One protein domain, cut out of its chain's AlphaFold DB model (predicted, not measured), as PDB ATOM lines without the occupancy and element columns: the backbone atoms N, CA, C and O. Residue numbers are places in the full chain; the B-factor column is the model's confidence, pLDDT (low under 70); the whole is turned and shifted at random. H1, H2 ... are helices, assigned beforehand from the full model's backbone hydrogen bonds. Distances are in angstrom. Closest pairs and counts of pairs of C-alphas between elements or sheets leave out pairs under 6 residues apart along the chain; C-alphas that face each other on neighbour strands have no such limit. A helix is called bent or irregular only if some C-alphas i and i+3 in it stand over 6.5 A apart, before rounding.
ATOM      1  N   GLU A   3     -42.657  80.238 105.807       58.12
ATOM      2  CA  GLU A   3     -42.888  80.849 107.135       58.12
ATOM      3  C   GLU A   3     -44.233  80.455 107.772       58.12
ATOM      4  O   GLU A   3     -44.362  80.392 108.996       58.12
ATOM      5  N   THR A   4     -45.249  80.129 106.968       73.00
ATOM      6  CA  THR A   4     -46.566  79.735 107.488       73.00
ATOM      7  C   THR A   4     -46.609  78.284 107.968       73.00
ATOM      8  O   THR A   4     -47.492  77.943 108.757       73.00
ATOM      9  N   ALA A   5     -45.668  77.435 107.544       75.69
ATOM     10  CA  ALA A   5     -45.557  76.055 108.011       75.69
ATOM     11  C   ALA A   5     -44.894  75.989 109.398       75.69
ATOM     12  O   ALA A   5     -45.474  75.410 110.320       75.69
ATOM     13  N   ALA A   6     -43.765  76.685 109.582       76.62
ATOM     14  CA  ALA A   6     -43.047  76.746 110.859       76.62
ATOM     15  C   ALA A   6     -43.907  77.353 111.987       76.62
ATOM     16  O   ALA A   6     -43.994  76.798 113.085       76.62
ATOM     17  N   GLY A   7     -44.642  78.436 111.701       80.50
ATOM     18  CA  GLY A   7     -45.552  79.047 112.678       80.50
ATOM     19  C   GLY A   7     -46.733  78.146 113.071       80.50
ATOM     20  O   GLY A   7     -47.179  78.161 114.222       80.50
ATOM     21  N   ARG A   8     -47.238  77.313 112.147       83.94
ATOM     22  CA  ARG A   8     -48.309  76.341 112.441       83.94
ATOM     23  C   ARG A   8     -47.810  75.189 113.305       83.94
ATOM     24  O   ARG A   8     -48.516  74.790 114.232       83.94
ATOM     25  N   GLU A   9     -46.610  74.689 113.031       83.88
ATOM     26  CA  GLU A   9     -45.982  73.618 113.806       83.88
ATOM     27  C   GLU A   9     -45.681  74.070 115.243       83.88
ATOM     28  O   GLU A   9     -46.061  73.389 116.200       83.88
ATOM     29  N   GLN A  10     -45.146  75.284 115.414       86.19
ATOM     30  CA  GLN A  10     -44.923  75.891 116.728       86.19
ATOM     31  C   GLN A  10     -46.233  76.053 117.518       86.19
ATOM     32  O   GLN A  10     -46.325  75.623 118.671       86.19
ATOM     33  N   ALA A  11     -47.288  76.583 116.886       85.88
ATOM     34  CA  ALA A  11     -48.599  76.735 117.517       85.88
ATOM     35  C   ALA A  11     -49.257  75.384 117.866       85.88
ATOM     36  O   ALA A  11     -50.014  75.280 118.838       85.88
ATOM     37  N   GLN A  12     -49.005  74.328 117.086       89.62
ATOM     38  CA  GLN A  12     -49.479  72.975 117.385       89.62
ATOM     39  C   GLN A  12     -48.714  72.354 118.564       89.62
ATOM     40  O   GLN A  12     -49.339  71.731 119.435       89.62
ATOM     41  N   GLY A  13     -47.395  72.561 118.618       89.75
ATOM     42  CA  GLY A  13     -46.530  72.170 119.730       89.75
ATOM     43  C   GLY A  13     -46.942  72.835 121.043       89.75
ATOM     44  O   GLY A  13     -47.132  72.153 122.051       89.75
ATOM     45  N   GLU A  14     -47.207  74.141 121.027       91.94
ATOM     46  CA  GLU A  14     -47.655  74.887 122.208       91.94
ATOM     47  C   GLU A  14     -49.025  74.404 122.708       91.94
ATOM     48  O   GLU A  14     -49.192  74.087 123.889       91.94
ATOM     49  N   ARG A  15     -50.003  74.207 121.809       93.75
ATOM     50  CA  ARG A  15     -51.311  73.628 122.181       93.75
ATOM     51  C   ARG A  15     -51.174  72.235 122.796       93.75
ATOM     52  O   ARG A  15     -51.966  71.864 123.668       93.75
ATOM     53  N   ARG A  16     -50.217  71.428 122.329       94.19
ATOM     54  CA  ARG A  16     -49.919  70.105 122.900       94.19
ATOM     55  C   ARG A  16     -49.322  70.233 124.300       94.19
ATOM     56  O   ARG A  16     -49.817  69.550 125.200       94.19
ATOM     57  N   ALA A  17     -48.346  71.112 124.491       93.19
ATOM     58  CA  ALA A  17     -47.739  71.388 125.789       93.19
ATOM     59  C   ALA A  17     -48.768  71.919 126.807       93.19
ATOM     60  O   ALA A  17     -48.843  71.414 127.924       93.19
ATOM     61  N   GLU A  18     -49.668  72.815 126.397       93.88
ATOM     62  CA  GLU A  18     -50.793  73.314 127.207       93.88
ATOM     63  C   GLU A  18     -51.758  72.209 127.656       93.88
ATOM     64  O   GLU A  18     -52.261  72.187 128.784       93.88
ATOM     65  N   ARG A  19     -52.040  71.238 126.777       93.06
ATOM     66  CA  ARG A  19     -52.837  70.059 127.155       93.06
ATOM     67  C   ARG A  19     -52.110  69.207 128.195       93.06
ATOM     68  O   ARG A  19     -52.762  68.695 129.107       93.06
ATOM     69  N   LEU A  20     -50.792  69.042 128.068       91.88
ATOM     70  CA  LEU A  20     -49.987  68.328 129.061       91.88
ATOM     71  C   LEU A  20     -49.957  69.084 130.396       91.88
ATOM     72  O   LEU A  20     -50.183  68.448 131.424       91.88
ATOM     73  N   LEU A  21     -49.797  70.414 130.386       93.75
ATOM     74  CA  LEU A  21     -49.825  71.263 131.582       93.75
ATOM     75  C   LEU A  21     -51.174  71.183 132.312       93.75
ATOM     76  O   LEU A  21     -51.206  70.932 133.518       93.75
ATOM     77  N   ARG A  22     -52.300  71.296 131.594       91.44
ATOM     78  CA  ARG A  22     -53.644  71.141 132.186       91.44
ATOM     79  C   ARG A  22     -53.839  69.777 132.847       91.44
ATOM     80  O   ARG A  22     -54.347  69.701 133.961       91.44
ATOM     81  N   ARG A  23     -53.371  68.695 132.212       89.00
ATOM     82  CA  ARG A  23     -53.383  67.335 132.798       89.00
ATOM     83  C   ARG A  23     -52.447  67.198 134.003       89.00
ATOM     84  O   ARG A  23     -52.651  66.327 134.846       89.00
ATOM     85  N   ALA A  24     -51.418  68.034 134.070       85.94
ATOM     86  CA  ALA A  24     -50.419  68.072 135.127       85.94
ATOM     87  C   ALA A  24     -50.874  68.838 136.388       85.94
ATOM     88  O   ALA A  24     -50.329  68.545 137.451       85.94
ATOM     89  N   ARG A  25     -51.861  69.747 136.292       83.06
ATOM     90  CA  ARG A  25     -52.385  70.584 137.399       83.06
ATOM     91  C   ARG A  25     -53.259  69.851 138.436       83.06
ATOM     92  O   ARG A  25     -53.674  70.469 139.408       83.06
ATOM     93  N   GLY A  26     -53.543  68.556 138.265       75.06
ATOM     94  CA  GLY A  26     -54.288  67.778 139.268       75.06
ATOM     95  C   GLY A  26     -53.542  67.663 140.615       75.06
ATOM     96  O   GLY A  26     -52.312  67.763 140.624       75.06
ATOM     97  N   PRO A  27     -54.249  67.430 141.743       69.12
ATOM     98  CA  PRO A  27     -53.653  67.372 143.081       69.12
ATOM     99  C   PRO A  27     -52.469  66.393 143.136       69.12
ATOM    100  O   PRO A  27     -52.536  65.285 142.589       69.12
ATOM    101  N   ARG A  28     -51.371  66.837 143.772       55.41
ATOM    102  CA  ARG A  28     -50.036  66.196 143.777       55.41
ATOM    103  C   ARG A  28     -50.059  64.710 144.162       55.41
ATOM    104  O   ARG A  28     -49.192  63.968 143.701       55.41
ATOM    105  N   GLU A  29     -51.041  64.280 144.951       55.59
ATOM    106  CA  GLU A  29     -50.974  63.021 145.698       55.59
ATOM    107  C   GLU A  29     -51.678  61.820 145.046       55.59
ATOM    108  O   GLU A  29     -51.306  60.691 145.341       55.59
ATOM    109  N   VAL A  30     -52.612  61.993 144.096       57.88
ATOM    110  CA  VAL A  30     -53.517  60.867 143.735       57.88
ATOM    111  C   VAL A  30     -53.454  60.427 142.262       57.88
ATOM    112  O   VAL A  30     -53.832  59.313 141.911       57.88
ATOM    113  N   SER A  31     -52.894  61.228 141.350       76.69
ATOM    114  CA  SER A  31     -52.978  60.932 139.912       76.69
ATOM    115  C   SER A  31     -51.630  60.529 139.301       76.69
ATOM    116  O   SER A  31     -50.831  61.361 138.861       76.69
ATOM    117  N   ALA A  32     -51.385  59.221 139.149       83.94
ATOM    118  CA  ALA A  32     -50.285  58.701 138.317       83.94
ATOM    119  C   ALA A  32     -50.311  59.260 136.875       83.94
ATOM    120  O   ALA A  32     -49.290  59.288 136.183       83.94
ATOM    121  N   ARG A  33     -51.478  59.732 136.409       85.62
ATOM    122  CA  ARG A  33     -51.640  60.435 135.128       85.62
ATOM    123  C   ARG A  33     -51.023  61.841 135.163       85.62
ATOM    124  O   ARG A  33     -50.299  62.172 134.230       85.62
ATOM    125  N   ALA A  34     -51.202  62.616 136.235       86.62
ATOM    126  CA  ALA A  34     -50.622  63.958 136.376       86.62
ATOM    127  C   ALA A  34     -49.084  63.937 136.465       86.62
ATOM    128  O   ALA A  34     -48.426  64.810 135.896       86.62
ATOM    129  N   ARG A  35     -48.497  62.920 137.122       87.50
ATOM    130  CA  ARG A  35     -47.034  62.697 137.144       87.50
ATOM    131  C   ARG A  35     -46.481  62.294 135.775       87.50
ATOM    132  O   ARG A  35     -45.416  62.754 135.382       87.50
ATOM    133  N   ARG A  36     -47.192  61.439 135.030       90.44
ATOM    134  CA  ARG A  36     -46.809  61.056 133.656       90.44
ATOM    135  C   ARG A  36     -46.904  62.228 132.680       90.44
ATOM    136  O   ARG A  36     -45.995  62.407 131.882       90.44
ATOM    137  N   ALA A  37     -47.962  63.035 132.773       92.56
ATOM    138  CA  ALA A  37     -48.115  64.236 131.952       92.56
ATOM    139  C   ALA A  37     -46.995  65.255 132.214       92.56
ATOM    140  O   ALA A  37     -46.476  65.822 131.260       92.56
ATOM    141  N   TRP A  38     -46.584  65.426 133.479       94.44
ATOM    142  CA  TRP A  38     -45.424  66.253 133.825       94.44
ATOM    143  C   TRP A  38     -44.136  65.751 133.206       94.44
ATOM    144  O   TRP A  38     -43.482  66.508 132.509       94.44
ATOM    145  N   ARG A  39     -43.805  64.472 133.446       94.31
ATOM    146  CA  ARG A  39     -42.570  63.864 132.951       94.31
ATOM    147  C   ARG A  39     -42.480  64.007 131.442       94.31
ATOM    148  O   ARG A  39     -41.498  64.508 130.936       94.31
ATOM    149  N   ARG A  40     -43.573  63.724 130.733       95.38
ATOM    150  CA  ARG A  40     -43.620  63.930 129.286       95.38
ATOM    151  C   ARG A  40     -43.382  65.387 128.878       95.38
ATOM    152  O   ARG A  40     -42.679  65.607 127.902       95.38
ATOM    153  N   LEU A  41     -43.957  66.360 129.590       96.12
ATOM    154  CA  LEU A  41     -43.735  67.782 129.310       96.12
ATOM    155  C   LEU A  41     -42.271  68.184 129.557       96.12
ATOM    156  O   LEU A  41     -41.691  68.876 128.728       96.12
ATOM    157  N   THR A  42     -41.663  67.722 130.653       96.12
ATOM    158  CA  THR A  42     -40.248  67.981 130.956       96.12
ATOM    159  C   THR A  42     -39.315  67.270 129.978       96.12
ATOM    160  O   THR A  42     -38.354  67.876 129.529       96.12
ATOM    161  N   ASP A  43     -39.627  66.038 129.571       94.69
ATOM    162  CA  ASP A  43     -38.852  65.270 128.587       94.69
ATOM    163  C   ASP A  43     -38.955  65.885 127.180       94.69
ATOM    164  O   ASP A  43     -38.006  65.845 126.401       94.69
ATOM    165  N   GLU A  44     -40.119  66.433 126.811       95.94
ATOM    166  CA  GLU A  44     -40.293  67.212 125.575       95.94
ATOM    167  C   GLU A  44     -39.461  68.508 125.634       95.94
ATOM    168  O   GLU A  44     -38.727  68.801 124.695       95.94
ATOM    169  N   ALA A  45     -39.467  69.229 126.759       93.81
ATOM    170  CA  ALA A  45     -38.660  70.441 126.926       93.81
ATOM    171  C   ALA A  45     -37.142  70.177 126.937       93.81
ATOM    172  O   ALA A  45     -36.393  70.901 126.283       93.81
ATOM    173  N   LEU A  46     -36.674  69.120 127.613       92.06
ATOM    174  CA  LEU A  46     -35.259  68.724 127.616       92.06
ATOM    175  C   LEU A  46     -34.768  68.335 126.212       92.06
ATOM    176  O   LEU A  46     -33.614  68.599 125.874       92.06
ATOM    177  N   ARG A  47     -35.655  67.785 125.368       93.25
ATOM    178  CA  ARG A  47     -35.391  67.520 123.942       93.25
ATOM    179  C   ARG A  47     -35.404  68.767 123.056       93.25
ATOM    180  O   ARG A  47     -35.018  68.671 121.898       93.25
ATOM    181  N   GLY A  48     -35.784  69.927 123.590       92.88
ATOM    182  CA  GLY A  48     -35.771  71.191 122.860       92.88
ATOM    183  C   GLY A  48     -37.068  71.545 122.145       92.88
ATOM    184  O   GLY A  48     -37.045  72.442 121.310       92.88
ATOM    185  N   GLU A  49     -38.188  70.887 122.456       95.75
ATOM    186  CA  GLU A  49     -39.485  71.202 121.845       95.75
ATOM    187  C   GLU A  49     -39.923  72.642 122.200       95.75
ATOM    188  O   GLU A  49     -40.223  72.909 123.374       95.75
ATOM    189  N   PRO A  50     -40.024  73.577 121.228       92.25
ATOM    190  CA  PRO A  50     -40.239  75.003 121.509       92.25
ATOM    191  C   PRO A  50     -41.530  75.283 122.286       92.25
ATOM    192  O   PRO A  50     -41.551  76.087 123.217       92.25
ATOM    193  N   GLY A  51     -42.608  74.561 121.958       93.56
ATOM    194  CA  GLY A  51     -43.894  74.691 122.647       93.56
ATOM    195  C   GLY A  51     -43.855  74.218 124.104       93.56
ATOM    196  O   GLY A  51     -44.518  74.802 124.958       93.56
ATOM    197  N   ALA A  52     -43.066  73.185 124.415       95.12
ATOM    198  CA  ALA A  52     -42.885  72.716 125.788       95.12
ATOM    199  C   ALA A  52     -42.036  73.699 126.606       95.12
ATOM    200  O   ALA A  52     -42.383  73.994 127.752       95.12
ATOM    201  N   LEU A  53     -40.975  74.250 126.004       96.06
ATOM    202  CA  LEU A  53     -40.117  75.257 126.631       96.06
ATOM    203  C   LEU A  53     -40.864  76.559 126.922       96.06
ATOM    204  O   LEU A  53     -40.798  77.034 128.050       96.06
ATOM    205  N   ALA A  54     -41.648  77.085 125.976       94.88
ATOM    206  CA  ALA A  54     -42.455  78.289 126.194       94.88
ATOM    207  C   ALA A  54     -43.422  78.134 127.384       94.88
ATOM    208  O   ALA A  54     -43.512  79.006 128.254       94.88
ATOM    209  N   VAL A  55     -44.099  76.982 127.470       95.94
ATOM    210  CA  VAL A  55     -45.014  76.664 128.573       95.94
ATOM    211  C   VAL A  55     -44.269  76.532 129.905       95.94
ATOM    212  O   VAL A  55     -44.735  77.073 130.909       95.94
ATOM    213  N   LEU A  56     -43.116  75.852 129.945       96.88
ATOM    214  CA  LEU A  56     -42.323  75.730 131.176       96.88
ATOM    215  C   LEU A  56     -41.701  77.059 131.616       96.88
ATOM    216  O   LEU A  56     -41.698  77.330 132.813       96.88
ATOM    217  N   SER A  57     -41.257  77.912 130.693       96.94
ATOM    218  CA  SER A  57     -40.754  79.257 131.002       96.94
ATOM    219  C   SER A  57     -41.828  80.134 131.642       96.94
ATOM    220  O   SER A  57     -41.555  80.839 132.614       96.94
ATOM    221  N   ARG A  58     -43.081  80.044 131.174       96.69
ATOM    222  CA  ARG A  58     -44.211  80.726 131.822       96.69
ATOM    223  C   ARG A  58     -44.478  80.170 133.223       96.69
ATOM    224  O   ARG A  58     -44.566  80.938 134.172       96.69
ATOM    225  N   VAL A  59     -44.509  78.844 133.376       96.19
ATOM    226  CA  VAL A  59     -44.687  78.195 134.690       96.19
ATOM    227  C   VAL A  59     -43.553  78.547 135.663       96.19
ATOM    228  O   VAL A  59     -43.803  78.720 136.851       96.19
ATOM    229  N   ALA A  60     -42.311  78.683 135.191       96.81
ATOM    230  CA  ALA A  60     -41.162  79.071 136.013       96.81
ATOM    231  C   ALA A  60     -41.286  80.497 136.590       96.81
ATOM    232  O   ALA A  60     -40.761  80.767 137.680       96.81
ATOM    233  N   ARG A  61     -41.998  81.385 135.880       96.94
ATOM    234  CA  ARG A  61     -42.296  82.771 136.273       96.94
ATOM    235  C   ARG A  61     -43.526  82.912 137.177       96.94
ATOM    236  O   ARG A  61     -43.674  83.949 137.805       96.94
ATOM    237  N   GLU A  62     -44.375  81.891 137.284       96.25
ATOM    238  CA  GLU A  62     -45.560  81.886 138.154       96.25
ATOM    239  C   GLU A  62     -45.191  81.345 139.554       96.25
ATOM    240  O   GLU A  62     -45.131  80.128 139.720       96.25
ATOM    241  N   PRO A  63     -44.935  82.172 140.589       92.12
ATOM    242  CA  PRO A  63     -44.521  81.679 141.912       92.12
ATOM    243  C   PRO A  63     -45.571  80.779 142.582       92.12
ATOM    244  O   PRO A  63     -45.205  79.819 143.254       92.12
ATOM    245  N   GLU A  64     -46.856  81.028 142.322       93.00
ATOM    246  CA  GLU A  64     -47.983  80.275 142.891       93.00
ATOM    247  C   GLU A  64     -48.185  78.884 142.261       93.00
ATOM    248  O   GLU A  64     -48.984  78.077 142.745       93.00
ATOM    249  N   HIS A  65     -47.496  78.561 141.159       91.44
ATOM    250  CA  HIS A  65     -47.701  77.278 140.493       91.44
ATOM    251  C   HIS A  65     -47.053  76.128 141.302       91.44
ATOM    252  O   HIS A  65     -45.867  76.154 141.630       91.44
ATOM    253  N   PRO A  66     -47.745  74.999 141.556       88.44
ATOM    254  CA  PRO A  66     -47.226  73.914 142.405       88.44
ATOM    255  C   PRO A  66     -46.010  73.172 141.818       88.44
ATOM    256  O   PRO A  66     -45.527  72.199 142.398       88.44
ATOM    257  N   ARG A  67     -45.522  73.565 140.640       92.81
ATOM    258  CA  ARG A  67     -44.354  72.973 139.969       92.81
ATOM    259  C   ARG A  67     -43.336  74.001 139.492       92.81
ATOM    260  O   ARG A  67     -42.473  73.655 138.694       92.81
ATOM    261  N   THR A  68     -43.401  75.228 140.002       94.81
ATOM    262  CA  THR A  68     -42.487  76.319 139.636       94.81
ATOM    263  C   THR A  68     -41.029  75.930 139.824       94.81
ATOM    264  O   THR A  68     -40.243  76.091 138.901       94.81
ATOM    265  N   HIS A  69     -40.670  75.308 140.952       94.50
ATOM    266  CA  HIS A  69     -39.300  74.832 141.178       94.50
ATOM    267  C   HIS A  69     -38.840  73.803 140.136       94.50
ATOM    268  O   HIS A  69     -37.740  73.916 139.613       94.50
ATOM    269  N   GLN A  70     -39.694  72.835 139.786       94.56
ATOM    270  CA  GLN A  70     -39.364  71.821 138.777       94.56
ATOM    271  C   GLN A  70     -39.245  72.439 137.376       94.56
ATOM    272  O   GLN A  70     -38.355  72.063 136.622       94.56
ATOM    273  N   ALA A  71     -40.113  73.398 137.037       95.56
ATOM    274  CA  ALA A  71     -40.036  74.132 135.777       95.56
ATOM    275  C   ALA A  71     -38.760  74.982 135.694       95.56
ATOM    276  O   ALA A  71     -38.071  74.924 134.681       95.56
ATOM    277  N   ARG A  72     -38.405  75.695 136.773       97.62
ATOM    278  CA  ARG A  72     -37.149  76.453 136.886       97.62
ATOM    279  C   ARG A  72     -35.938  75.555 136.648       97.62
ATOM    280  O   ARG A  72     -35.102  75.901 135.825       97.62
ATOM    281  N   THR A  73     -35.873  74.393 137.297       97.19
ATOM    282  CA  THR A  73     -34.764  73.448 137.100       97.19
ATOM    283  C   THR A  73     -34.646  72.984 135.650       97.19
ATOM    284  O   THR A  73     -33.556  73.045 135.099       97.19
ATOM    285  N   VAL A  74     -35.752  72.614 134.995       96.25
ATOM    286  CA  VAL A  74     -35.728  72.166 133.588       96.25
ATOM    287  C   VAL A  74     -35.344  73.295 132.625       96.25
ATOM    288  O   VAL A  74     -34.581  73.066 131.690       96.25
ATOM    289  N   VAL A  75     -35.842  74.516 132.852       97.31
ATOM    290  CA  VAL A  75     -35.471  75.699 132.057       97.31
ATOM    291  C   VAL A  75     -33.982  76.016 132.222       97.31
ATOM    292  O   VAL A  75     -33.305  76.276 131.231       97.31
ATOM    293  N   ALA A  76     -33.463  75.937 133.448       97.38
ATOM    294  CA  ALA A  76     -32.055  76.154 133.757       97.38
ATOM    295  C   ALA A  76     -31.144  75.066 133.163       97.38
ATOM    296  O   ALA A  76     -30.119  75.400 132.572       97.38
ATOM    297  N   ASP A  77     -31.535  73.787 133.246       96.06
ATOM    298  CA  ASP A  77     -30.824  72.669 132.607       96.06
ATOM    299  C   ASP A  77     -30.781  72.843 131.085       96.06
ATOM    300  O   ASP A  77     -29.745  72.615 130.460       96.06
ATOM    301  N   ARG A  78     -31.894  73.275 130.476       96.31
ATOM    302  CA  ARG A  78     -31.947  73.501 129.030       96.31
ATOM    303  C   ARG A  78     -31.091  74.688 128.610       96.31
ATOM    304  O   ARG A  78     -30.321  74.534 127.671       96.31
ATOM    305  N   TRP A  79     -31.195  75.831 129.294       97.31
ATOM    306  CA  TRP A  79     -30.341  76.989 129.007       97.31
ATOM    307  C   TRP A  79     -28.862  76.605 129.081       97.31
ATOM    308  O   TRP A  79     -28.120  76.852 128.134       97.31
ATOM    309  N   ALA A  80     -28.466  75.905 130.148       96.31
ATOM    310  CA  ALA A  80     -27.093  75.462 130.339       96.31
ATOM    311  C   ALA A  80     -26.592  74.496 129.245       96.31
ATOM    312  O   ALA A  80     -25.383  74.324 129.109       96.31
ATOM    313  N   ALA A  81     -27.490  73.867 128.482       94.94
ATOM    314  CA  ALA A  81     -27.151  72.977 127.378       94.94
ATOM    315  C   ALA A  81     -27.189  73.652 125.993       94.94
ATOM    316  O   ALA A  81     -26.642  73.080 125.053       94.94
ATOM    317  N   THR A  82     -27.859  74.801 125.831       95.69
ATOM    318  CA  THR A  82     -28.124  75.383 124.498       95.69
ATOM    319  C   THR A  82     -27.737  76.837 124.302       95.69
ATOM    320  O   THR A  82     -27.827  77.300 123.171       95.69
ATOM    321  N   ASP A  83     -27.394  77.571 125.357       95.75
ATOM    322  CA  ASP A  83     -27.055  79.004 125.279       95.75
ATOM    323  C   ASP A  83     -28.183  79.874 124.704       95.75
ATOM    324  O   ASP A  83     -27.950  80.946 124.156       95.75
ATOM    325  N   ASP A  84     -29.435  79.420 124.833       95.81
ATOM    326  CA  ASP A  84     -30.588  80.108 124.250       95.81
ATOM    327  C   ASP A  84     -30.840  81.453 124.970       95.81
ATOM    328  O   ASP A  84     -31.107  81.446 126.180       95.81
ATOM    329  N   PRO A  85     -30.811  82.607 124.270       94.44
ATOM    330  CA  PRO A  85     -30.975  83.918 124.903       94.44
ATOM    331  C   PRO A  85     -32.344  84.130 125.571       94.44
ATOM    332  O   PRO A  85     -32.449  84.841 126.573       94.44
ATOM    333  N   GLY A  86     -33.409  83.508 125.057       93.06
ATOM    334  CA  GLY A  86     -34.750  83.600 125.636       93.06
ATOM    335  C   GLY A  86     -34.874  82.802 126.936       93.06
ATOM    336  O   GLY A  86     -35.489  83.257 127.912       93.06
ATOM    337  N   LEU A  87     -34.243  81.626 126.988       96.75
ATOM    338  CA  LEU A  87     -34.127  80.849 128.221       96.75
ATOM    339  C   LEU A  87     -33.193  81.533 129.223       96.75
ATOM    340  O   LEU A  87     -33.537  81.564 130.401       96.75
ATOM    341  N   ARG A  88     -32.095  82.153 128.768       97.56
ATOM    342  CA  ARG A  88     -31.166  82.933 129.609       97.56
ATOM    343  C   ARG A  88     -31.906  83.977 130.435       97.56
ATOM    344  O   ARG A  88     -31.798  83.990 131.660       97.56
ATOM    345  N   GLN A  89     -32.713  84.809 129.770       97.44
ATOM    346  CA  GLN A  89     -33.496  85.842 130.448       97.44
ATOM    347  C   GLN A  89     -34.477  85.219 131.448       97.44
ATOM    348  O   GLN A  89     -34.595  85.685 132.575       97.44
ATOM    349  N   THR A  90     -35.128  84.111 131.080       97.06
ATOM    350  CA  THR A  90     -36.032  83.398 131.995       97.06
ATOM    351  C   THR A  90     -35.295  82.866 133.232       97.06
ATOM    352  O   THR A  90     -35.834  82.932 134.338       97.06
ATOM    353  N   VAL A  91     -34.069  82.354 133.077       97.88
ATOM    354  CA  VAL A  91     -33.232  81.895 134.195       97.88
ATOM    355  C   VAL A  91     -32.922  83.057 135.136       97.88
ATOM    356  O   VAL A  91     -33.160  82.908 136.337       97.88
ATOM    357  N   LEU A  92     -32.482  84.202 134.602       97.62
ATOM    358  CA  LEU A  92     -32.208  85.434 135.358       97.62
ATOM    359  C   LEU A  92     -33.450  85.941 136.106       97.62
ATOM    360  O   LEU A  92     -33.409  86.092 137.327       97.62
ATOM    361  N   ASP A  93     -34.576  86.108 135.404       96.50
ATOM    362  CA  ASP A  93     -35.835  86.616 135.971       96.50
ATOM    363  C   ASP A  93     -36.316  85.772 137.161       96.50
ATOM    364  O   ASP A  93     -36.902  86.274 138.121       96.50
ATOM    365  N   THR A  94     -36.107  84.456 137.085       96.50
ATOM    366  CA  THR A  94     -36.680  83.493 138.034       96.50
ATOM    367  C   THR A  94     -35.683  82.976 139.066       96.50
ATOM    368  O   THR A  94     -36.065  82.167 139.923       96.50
ATOM    369  N   ARG A  95     -34.420  83.423 138.998       96.94
ATOM    370  CA  ARG A  95     -33.286  82.878 139.767       96.94
ATOM    371  C   ARG A  95     -33.227  81.350 139.702       96.94
ATOM    372  O   ARG A  95     -33.060  80.665 140.713       96.94
ATOM    373  N   ALA A  96     -33.474  80.795 138.517       96.75
ATOM    374  CA  ALA A  96     -33.523  79.354 138.330       96.75
ATOM    375  C   ALA A  96     -32.122  78.735 138.447       96.75
ATOM    376  O   ALA A  96     -31.152  79.272 137.916       96.75
ATOM    377  N   LEU A  97     -32.033  77.585 139.116       97.44
ATOM    378  CA  LEU A  97     -30.819  76.777 139.202       97.44
ATOM    379  C   LEU A  97     -31.080  75.400 138.602       97.44
ATOM    380  O   LEU A  97     -32.117  74.781 138.870       97.44
ATOM    381  N   ALA A  98     -30.110  74.928 137.829       96.56
ATOM    382  CA  ALA A  98     -30.108  73.601 137.235       96.56
ATOM    383  C   ALA A  98     -30.008  72.482 138.291       96.56
ATOM    384  O   ALA A  98     -29.846  72.712 139.504       96.56
ATOM    385  N   THR A  99     -30.146  71.248 137.810       92.62
ATOM    386  CA  THR A  99     -30.201  70.034 138.624       92.62
ATOM    387  C   THR A  99     -28.967  69.925 139.543       92.62
ATOM    388  O   THR A  99     -27.845  70.158 139.086       92.62
ATOM    389  N   PRO A 100     -29.130  69.603 140.846       88.44
ATOM    390  CA  PRO A 100     -28.025  69.416 141.795       88.44
ATOM    391  C   PRO A 100     -26.894  68.519 141.281       88.44
ATOM    392  O   PRO A 100     -27.155  67.555 140.566       88.44
ATOM    393  N   HIS A 101     -25.658  68.810 141.702       82.25
ATOM    394  CA  HIS A 101     -24.449  68.038 141.366       82.25
ATOM    395  C   HIS A 101     -24.147  67.934 139.858       82.25
ATOM    396  O   HIS A 101     -23.515  66.980 139.412       82.25
ATOM    397  N   SER A 102     -24.596  68.909 139.063       87.38
ATOM    398  CA  SER A 102     -24.268  69.019 137.640       87.38
ATOM    399  C   SER A 102     -23.429  70.268 137.365       87.38
ATOM    400  O   SER A 102     -23.578  71.290 138.041       87.38
ATOM    401  N   PHE A 103     -22.598  70.228 136.320       95.44
ATOM    402  CA  PHE A 103     -21.920  71.429 135.816       95.44
ATOM    403  C   PHE A 103     -22.926  72.522 135.417       95.44
ATOM    404  O   PHE A 103     -22.696  73.699 135.679       95.44
ATOM    405  N   ALA A 104     -24.098  72.138 134.894       95.81
ATOM    406  CA  ALA A 104     -25.187  73.061 134.578       95.81
ATOM    407  C   ALA A 104     -25.623  73.898 135.794       95.81
ATOM    408  O   ALA A 104     -25.958  75.078 135.655       95.81
ATOM    409  N   ARG A 105     -25.581  73.332 137.008       96.88
ATOM    410  CA  ARG A 105     -25.872  74.076 138.242       96.88
ATOM    411  C   ARG A 105     -24.804  75.106 138.574       96.88
ATOM    412  O   ARG A 105     -25.161  76.202 138.991       96.88
ATOM    413  N   LEU A 106     -23.529  74.776 138.388       97.50
ATOM    414  CA  LEU A 106     -22.433  75.730 138.577       97.50
ATOM    415  C   LEU A 106     -22.549  76.869 137.565       97.50
ATOM    416  O   LEU A 106     -22.508  78.034 137.938       97.50
ATOM    417  N   ARG A 107     -22.812  76.528 136.304       97.69
ATOM    418  CA  ARG A 107     -23.023  77.481 135.217       97.69
ATOM    419  C   ARG A 107     -24.191  78.437 135.475       97.69
ATOM    420  O   ARG A 107     -24.046  79.648 135.375       97.69
ATOM    421  N   THR A 108     -25.347  77.904 135.872       97.69
ATOM    422  CA  THR A 108     -26.534  78.716 136.207       97.69
ATOM    423  C   THR A 108     -26.341  79.525 137.485       97.69
ATOM    424  O   THR A 108     -26.828  80.643 137.562       97.69
ATOM    425  N   ALA A 109     -25.601  79.017 138.473       97.75
ATOM    426  CA  ALA A 109     -25.243  79.790 139.656       97.75
ATOM    427  C   ALA A 109     -24.274  80.938 139.333       97.75
ATOM    428  O   ALA A 109     -24.452  82.027 139.864       97.75
ATOM    429  N   ALA A 110     -23.303  80.711 138.444       97.75
ATOM    430  CA  ALA A 110     -22.382  81.734 137.957       97.75
ATOM    431  C   ALA A 110     -23.110  82.849 137.197       97.75
ATOM    432  O   ALA A 110     -22.802  84.015 137.408       97.75
ATOM    433  N   LEU A 111     -24.131  82.509 136.399       98.12
ATOM    434  CA  LEU A 111     -24.985  83.494 135.722       98.12
ATOM    435  C   LEU A 111     -25.655  84.471 136.709       98.12
ATOM    436  O   LEU A 111     -25.863  85.634 136.385       98.12
ATOM    437  N   HIS A 112     -25.974  84.014 137.925       97.81
ATOM    438  CA  HIS A 112     -26.551  84.854 138.987       97.81
ATOM    439  C   HIS A 112     -25.503  85.630 139.801       97.81
ATOM    440  O   HIS A 112     -25.871  86.356 140.724       97.81
ATOM    441  N   GLY A 113     -24.215  85.474 139.491       97.75
ATOM    442  CA  GLY A 113     -23.105  86.178 140.127       97.75
ATOM    443  C   GLY A 113     -22.202  85.304 141.017       97.75
ATOM    444  O   GLY A 113     -22.518  84.154 141.347       97.75
ATOM    445  N   PRO A 114     -21.053  85.854 141.452       97.00
ATOM    446  CA  PRO A 114     -20.015  85.119 142.186       97.00
ATOM    447  C   PRO A 114     -20.476  84.637 143.566       97.00
ATOM    448  O   PRO A 114     -20.047  83.578 144.026       97.00
ATOM    449  N   GLU A 115     -21.371  85.373 144.235       96.88
ATOM    450  CA  GLU A 115     -21.930  84.975 145.532       96.88
ATOM    451  C   GLU A 115     -22.806  83.726 145.414       96.88
ATOM    452  O   GLU A 115     -22.682  82.796 146.213       96.88
ATOM    453  N   GLN A 116     -23.650  83.671 144.378       96.62
ATOM    454  CA  GLN A 116     -24.525  82.532 144.136       96.62
ATOM    455  C   GLN A 116     -23.720  81.294 143.726       96.62
ATOM    456  O   GLN A 116     -24.036  80.191 144.179       96.62
ATOM    457  N   LEU A 117     -22.657  81.471 142.934       96.56
ATOM    458  CA  LEU A 117     -21.701  80.408 142.625       96.56
ATOM    459  C   LEU A 117     -20.992  79.905 143.890       96.56
ATOM    460  O   LEU A 117     -20.963  78.698 144.127       96.56
ATOM    461  N   ARG A 118     -20.507  80.801 144.756       95.25
ATOM    462  CA  ARG A 118     -19.879  80.436 146.039       95.25
ATOM    463  C   ARG A 118     -20.834  79.654 146.949       95.25
ATOM    464  O   ARG A 118     -20.416  78.702 147.603       95.25
ATOM    465  N   ALA A 119     -22.122  79.999 146.948       95.06
ATOM    466  CA  ALA A 119     -23.149  79.299 147.721       95.06
ATOM    467  C   ALA A 119     -23.412  77.855 147.246       95.06
ATOM    468  O   ALA A 119     -24.000  77.070 147.989       95.06
ATOM    469  N   THR A 120     -22.973  77.470 146.038       92.69
ATOM    470  CA  THR A 120     -23.091  76.077 145.563       92.69
ATOM    471  C   THR A 120     -22.116  75.113 146.238       92.69
ATOM    472  O   THR A 120     -22.270  73.903 146.086       92.69
ATOM    473  N   GLY A 121     -21.161  75.627 147.018       92.62
ATOM    474  CA  GLY A 121     -20.174  74.841 147.743       92.62
ATOM    475  C   GLY A 121     -18.775  75.026 147.173       92.62
ATOM    476  O   GLY A 121     -18.424  76.080 146.655       92.62
ATOM    477  N   ARG A 122     -17.945  73.996 147.317       92.69
ATOM    478  CA  ARG A 122     -16.514  74.024 146.987       92.69
ATOM    479  C   ARG A 122     -16.181  73.389 145.629       92.69
ATOM    480  O   ARG A 122     -15.065  73.546 145.137       92.69
ATOM    481  N   ASP A 123     -17.161  72.746 144.999       90.50
ATOM    482  CA  ASP A 123     -16.988  71.984 143.755       90.50
ATOM    483  C   ASP A 123     -16.712  72.869 142.532       90.50
ATOM    484  O   ASP A 123     -16.102  72.407 141.571       90.50
ATOM    485  N   TRP A 124     -17.084  74.157 142.573       95.31
ATOM    486  CA  TRP A 124     -16.811  75.096 141.475       95.31
ATOM    487  C   TRP A 124     -15.321  75.171 141.130       95.31
ATOM    488  O   TRP A 124     -14.982  75.349 139.962       95.31
ATOM    489  N   ALA A 125     -14.436  74.992 142.120       95.56
ATOM    490  CA  ALA A 125     -12.998  75.097 141.916       95.56
ATOM    491  C   ALA A 125     -12.502  74.054 140.911       95.56
ATOM    492  O   ALA A 125     -11.660  74.392 140.096       95.56
ATOM    493  N   ALA A 126     -13.049  72.829 140.920       94.06
ATOM    494  CA  ALA A 126     -12.707  71.746 139.984       94.06
ATOM    495  C   ALA A 126     -13.201  71.986 138.545       94.06
ATOM    496  O   ALA A 126     -12.786  71.295 137.618       94.06
ATOM    497  N   HIS A 127     -14.110  72.945 138.369       96.06
ATOM    498  CA  HIS A 127     -14.733  73.289 137.095       96.06
ATOM    499  C   HIS A 127     -14.381  74.711 136.635       96.06
ATOM    500  O   HIS A 127     -14.988  75.214 135.690       96.06
ATOM    501  N   ALA A 128     -13.409  75.365 137.279       96.69
ATOM    502  CA  ALA A 128     -13.054  76.749 136.985       96.69
ATOM    503  C   ALA A 128     -12.598  76.967 135.526       96.69
ATOM    504  O   ALA A 128     -13.111  77.909 134.922       96.69
ATOM    505  N   PRO A 129     -11.763  76.104 134.903       96.75
ATOM    506  CA  PRO A 129     -11.417  76.234 133.481       96.75
ATOM    507  C   PRO A 129     -12.649  76.244 132.569       96.75
ATOM    508  O   PRO A 129     -12.800  77.111 131.713       96.75
ATOM    509  N   ALA A 130     -13.599  75.334 132.811       96.00
ATOM    510  CA  ALA A 130     -14.827  75.251 132.025       96.00
ATOM    511  C   ALA A 130     -15.720  76.495 132.199       96.00
ATOM    512  O   ALA A 130     -16.314  76.954 131.229       96.00
ATOM    513  N   LEU A 131     -15.781  77.075 133.404       97.31
ATOM    514  CA  LEU A 131     -16.515  78.323 133.661       97.31
ATOM    515  C   LEU A 131     -15.813  79.561 133.063       97.31
ATOM    516  O   LEU A 131     -16.476  80.488 132.611       97.31
ATOM    517  N   LEU A 132     -14.476  79.584 133.023       97.25
ATOM    518  CA  LEU A 132     -13.686  80.661 132.402       97.25
ATOM    519  C   LEU A 132     -13.694  80.603 130.864       97.25
ATOM    520  O   LEU A 132     -13.455  81.618 130.195       97.25
ATOM    521  N   ALA A 133     -13.968  79.426 130.305       95.81
ATOM    522  CA  ALA A 133     -14.154  79.194 128.878       95.81
ATOM    523  C   ALA A 133     -15.615  79.357 128.417       95.81
ATOM    524  O   ALA A 133     -15.869  79.302 127.215       95.81
ATOM    525  N   ASP A 134     -16.559  79.579 129.339       97.38
ATOM    526  CA  ASP A 134     -17.991  79.675 129.035       97.38
ATOM    527  C   ASP A 134     -18.288  80.766 128.002       97.38
ATOM    528  O   ASP A 134     -17.628  81.804 128.001       97.38
ATOM    529  N   HIS A 135     -19.265  80.552 127.119       95.69
ATOM    530  CA  HIS A 135     -19.639  81.526 126.092       95.69
ATOM    531  C   HIS A 135     -20.319  82.772 126.671       95.69
ATOM    532  O   HIS A 135     -20.173  83.849 126.090       95.69
ATOM    533  N   ASP A 136     -21.006  82.644 127.811       97.69
ATOM    534  CA  ASP A 136     -21.725  83.737 128.462       97.69
ATOM    535  C   ASP A 136     -20.780  84.638 129.275       97.69
ATOM    536  O   ASP A 136     -20.025  84.169 130.133       97.69
ATOM    537  N   ASP A 137     -20.824  85.947 129.016       97.19
ATOM    538  CA  ASP A 137     -19.952  86.921 129.679       97.19
ATOM    539  C   ASP A 137     -20.208  87.020 131.186       97.19
ATOM    540  O   ASP A 137     -19.248  87.138 131.948       97.19
ATOM    541  N   ASP A 138     -21.459  86.912 131.642       97.62
ATOM    542  CA  ASP A 138     -21.782  87.026 133.070       97.62
ATOM    543  C   ASP A 138     -21.278  85.799 133.842       97.62
ATOM    544  O   ASP A 138     -20.711  85.934 134.929       97.62
ATOM    545  N   VAL A 139     -21.382  84.605 133.239       98.06
ATOM    546  CA  VAL A 139     -20.803  83.367 133.787       98.06
ATOM    547  C   VAL A 139     -19.285  83.488 133.902       98.06
ATOM    548  O   VAL A 139     -18.727  83.225 134.973       98.06
ATOM    549  N   ARG A 140     -18.614  83.930 132.827       97.50
ATOM    550  CA  ARG A 140     -17.163  84.160 132.832       97.50
ATOM    551  C   ARG A 140     -16.753  85.172 133.892       97.50
ATOM    552  O   ARG A 140     -15.826  84.906 134.650       97.50
ATOM    553  N   ASN A 141     -17.423  86.318 133.956       97.12
ATOM    554  CA  ASN A 141     -17.083  87.398 134.879       97.12
ATOM    555  C   ASN A 141     -17.244  86.960 136.340       97.12
ATOM    556  O   ASN A 141     -16.341  87.193 137.147       97.12
ATOM    557  N   ALA A 142     -18.324  86.243 136.665       97.25
ATOM    558  CA  ALA A 142     -18.517  85.659 137.989       97.25
ATOM    559  C   ALA A 142     -17.415  84.644 138.339       97.25
ATOM    560  O   ALA A 142     -16.903  84.645 139.460       97.25
ATOM    561  N   ALA A 143     -17.006  83.804 137.381       97.69
ATOM    562  CA  ALA A 143     -15.910  82.859 137.570       97.69
ATOM    563  C   ALA A 143     -14.557  83.566 137.771       97.69
ATOM    564  O   ALA A 143     -13.798  83.175 138.659       97.69
ATOM    565  N   ILE A 144     -14.271  84.633 137.014       97.38
ATOM    566  CA  ILE A 144     -13.065  85.462 137.167       97.38
ATOM    567  C   ILE A 144     -13.016  86.074 138.570       97.38
ATOM    568  O   ILE A 144     -11.999  85.967 139.258       97.38
ATOM    569  N   GLU A 145     -14.104  86.702 139.014       96.75
ATOM    570  CA  GLU A 145     -14.177  87.332 140.334       96.75
ATOM    571  C   GLU A 145     -14.030  86.307 141.464       96.75
ATOM    572  O   GLU A 145     -13.293  86.533 142.432       96.75
ATOM    573  N   LEU A 146     -14.662  85.142 141.324       96.19
ATOM    574  CA  LEU A 146     -14.542  84.075 142.308       96.19
ATOM    575  C   LEU A 146     -13.123  83.487 142.342       96.19
ATOM    576  O   LEU A 146     -12.588  83.271 143.427       96.19
ATOM    577  N   CYS A 147     -12.464  83.320 141.191       96.69
ATOM    578  CA  CYS A 147     -11.056  82.917 141.127       96.69
ATOM    579  C   CYS A 147     -10.122  83.971 141.746       96.69
ATOM    580  O   CYS A 147      -9.153  83.600 142.406       96.69
ATOM    581  N   ARG A 148     -10.415  85.274 141.612       95.50
ATOM    582  CA  ARG A 148      -9.649  86.370 142.250       95.50
ATOM    583  C   ARG A 148      -9.826  86.435 143.767       95.50
ATOM    584  O   ARG A 148      -8.891  86.796 144.470       95.50
ATOM    585  N   THR A 149     -11.000  86.057 144.269       95.06
ATOM    586  CA  THR A 149     -11.372  86.135 145.699       95.06
ATOM    587  C   THR A 149     -11.403  84.777 146.408       95.06
ATOM    588  O   THR A 149     -11.811  84.692 147.565       95.06
ATOM    589  N   ALA A 150     -10.975  83.705 145.733       94.69
ATOM    590  CA  ALA A 150     -10.907  82.348 146.275       94.69
ATOM    591  C   ALA A 150     -10.137  82.300 147.609       94.69
ATOM    592  O   ALA A 150      -9.126  82.984 147.764       94.69
TER     593      ALA A 150
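What this domain is: This is residues 3 to 150 of the 916 residues of an uncharacterized protein of Streptomyces sp. CNZ288 (UniProt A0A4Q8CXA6). Helices are stacked one after another in a row, with the long helix H1 across one end and H6, H7, H8 and H9 clustered at the other. H4 is in the middle, and residues 3 to 8 of H1 stick out. The 148 printed residues have nine named helices, H1 to H9 in order, and no named strand: all helix, packed part aligned, part crossed. The whole is compact, with a radius of gyration of the C-alphas of 16.8 A, and flat, spanning 49 by 43 by 22 A.

Where its parts are: H1, residues 3 to 24, begins at C-alpha 3 (-42.888, 80.849, 107.135) and is 31.7 A long. H2, residues 32 to 46, is 21.0 A; H3 is residues 50 to 61; H4, residues 68 to 82, is 20.9 A. H5 is residues 85 to 94, H6 103 to 111, H7 114 to 118 and H8 123 to 132. H8 is irregular, C-alphas 126 and 129 being 8.0 A apart. H9, residues 137 to 149, ends at C-alpha 149 (-11.372, 86.135, 145.699).

How they stand to each other: H1, with residues 17 to 24 alone, touches H2 in a hairpin, closest C-alphas Ala 24 and Ala 34, 4.3 A. H3 touches H4 at a steep tilt of 49 degrees, closest C-alphas Ala 60 and Thr 68, 4.7 A. H4 and H5 form a hairpin, closest C-alphas Trp 79 and Leu 87, 5.5 A. H4, with residues 76 to 81 alone, touches H6, about perpendicular at 83 degrees, closest C-alphas Ala 80 and Ala 104, 5.2 A. H9 touches H7, closest C-alphas Pro 114 and Ala 142, 4.5 A, and H8, Leu 132 and Arg 140, 5.0 A. H1 and H9 are apart. Every O i to N i+4 pair is within hydrogen-bond range except in H8, 3 of 6.

The domain as a whole: The farthest C-alphas, Thr 4 and Ala 150, are 52.8 A apart. The printed part has no cut and no long link. Residue 3 and residues 27 to 30 have pLDDT under 70.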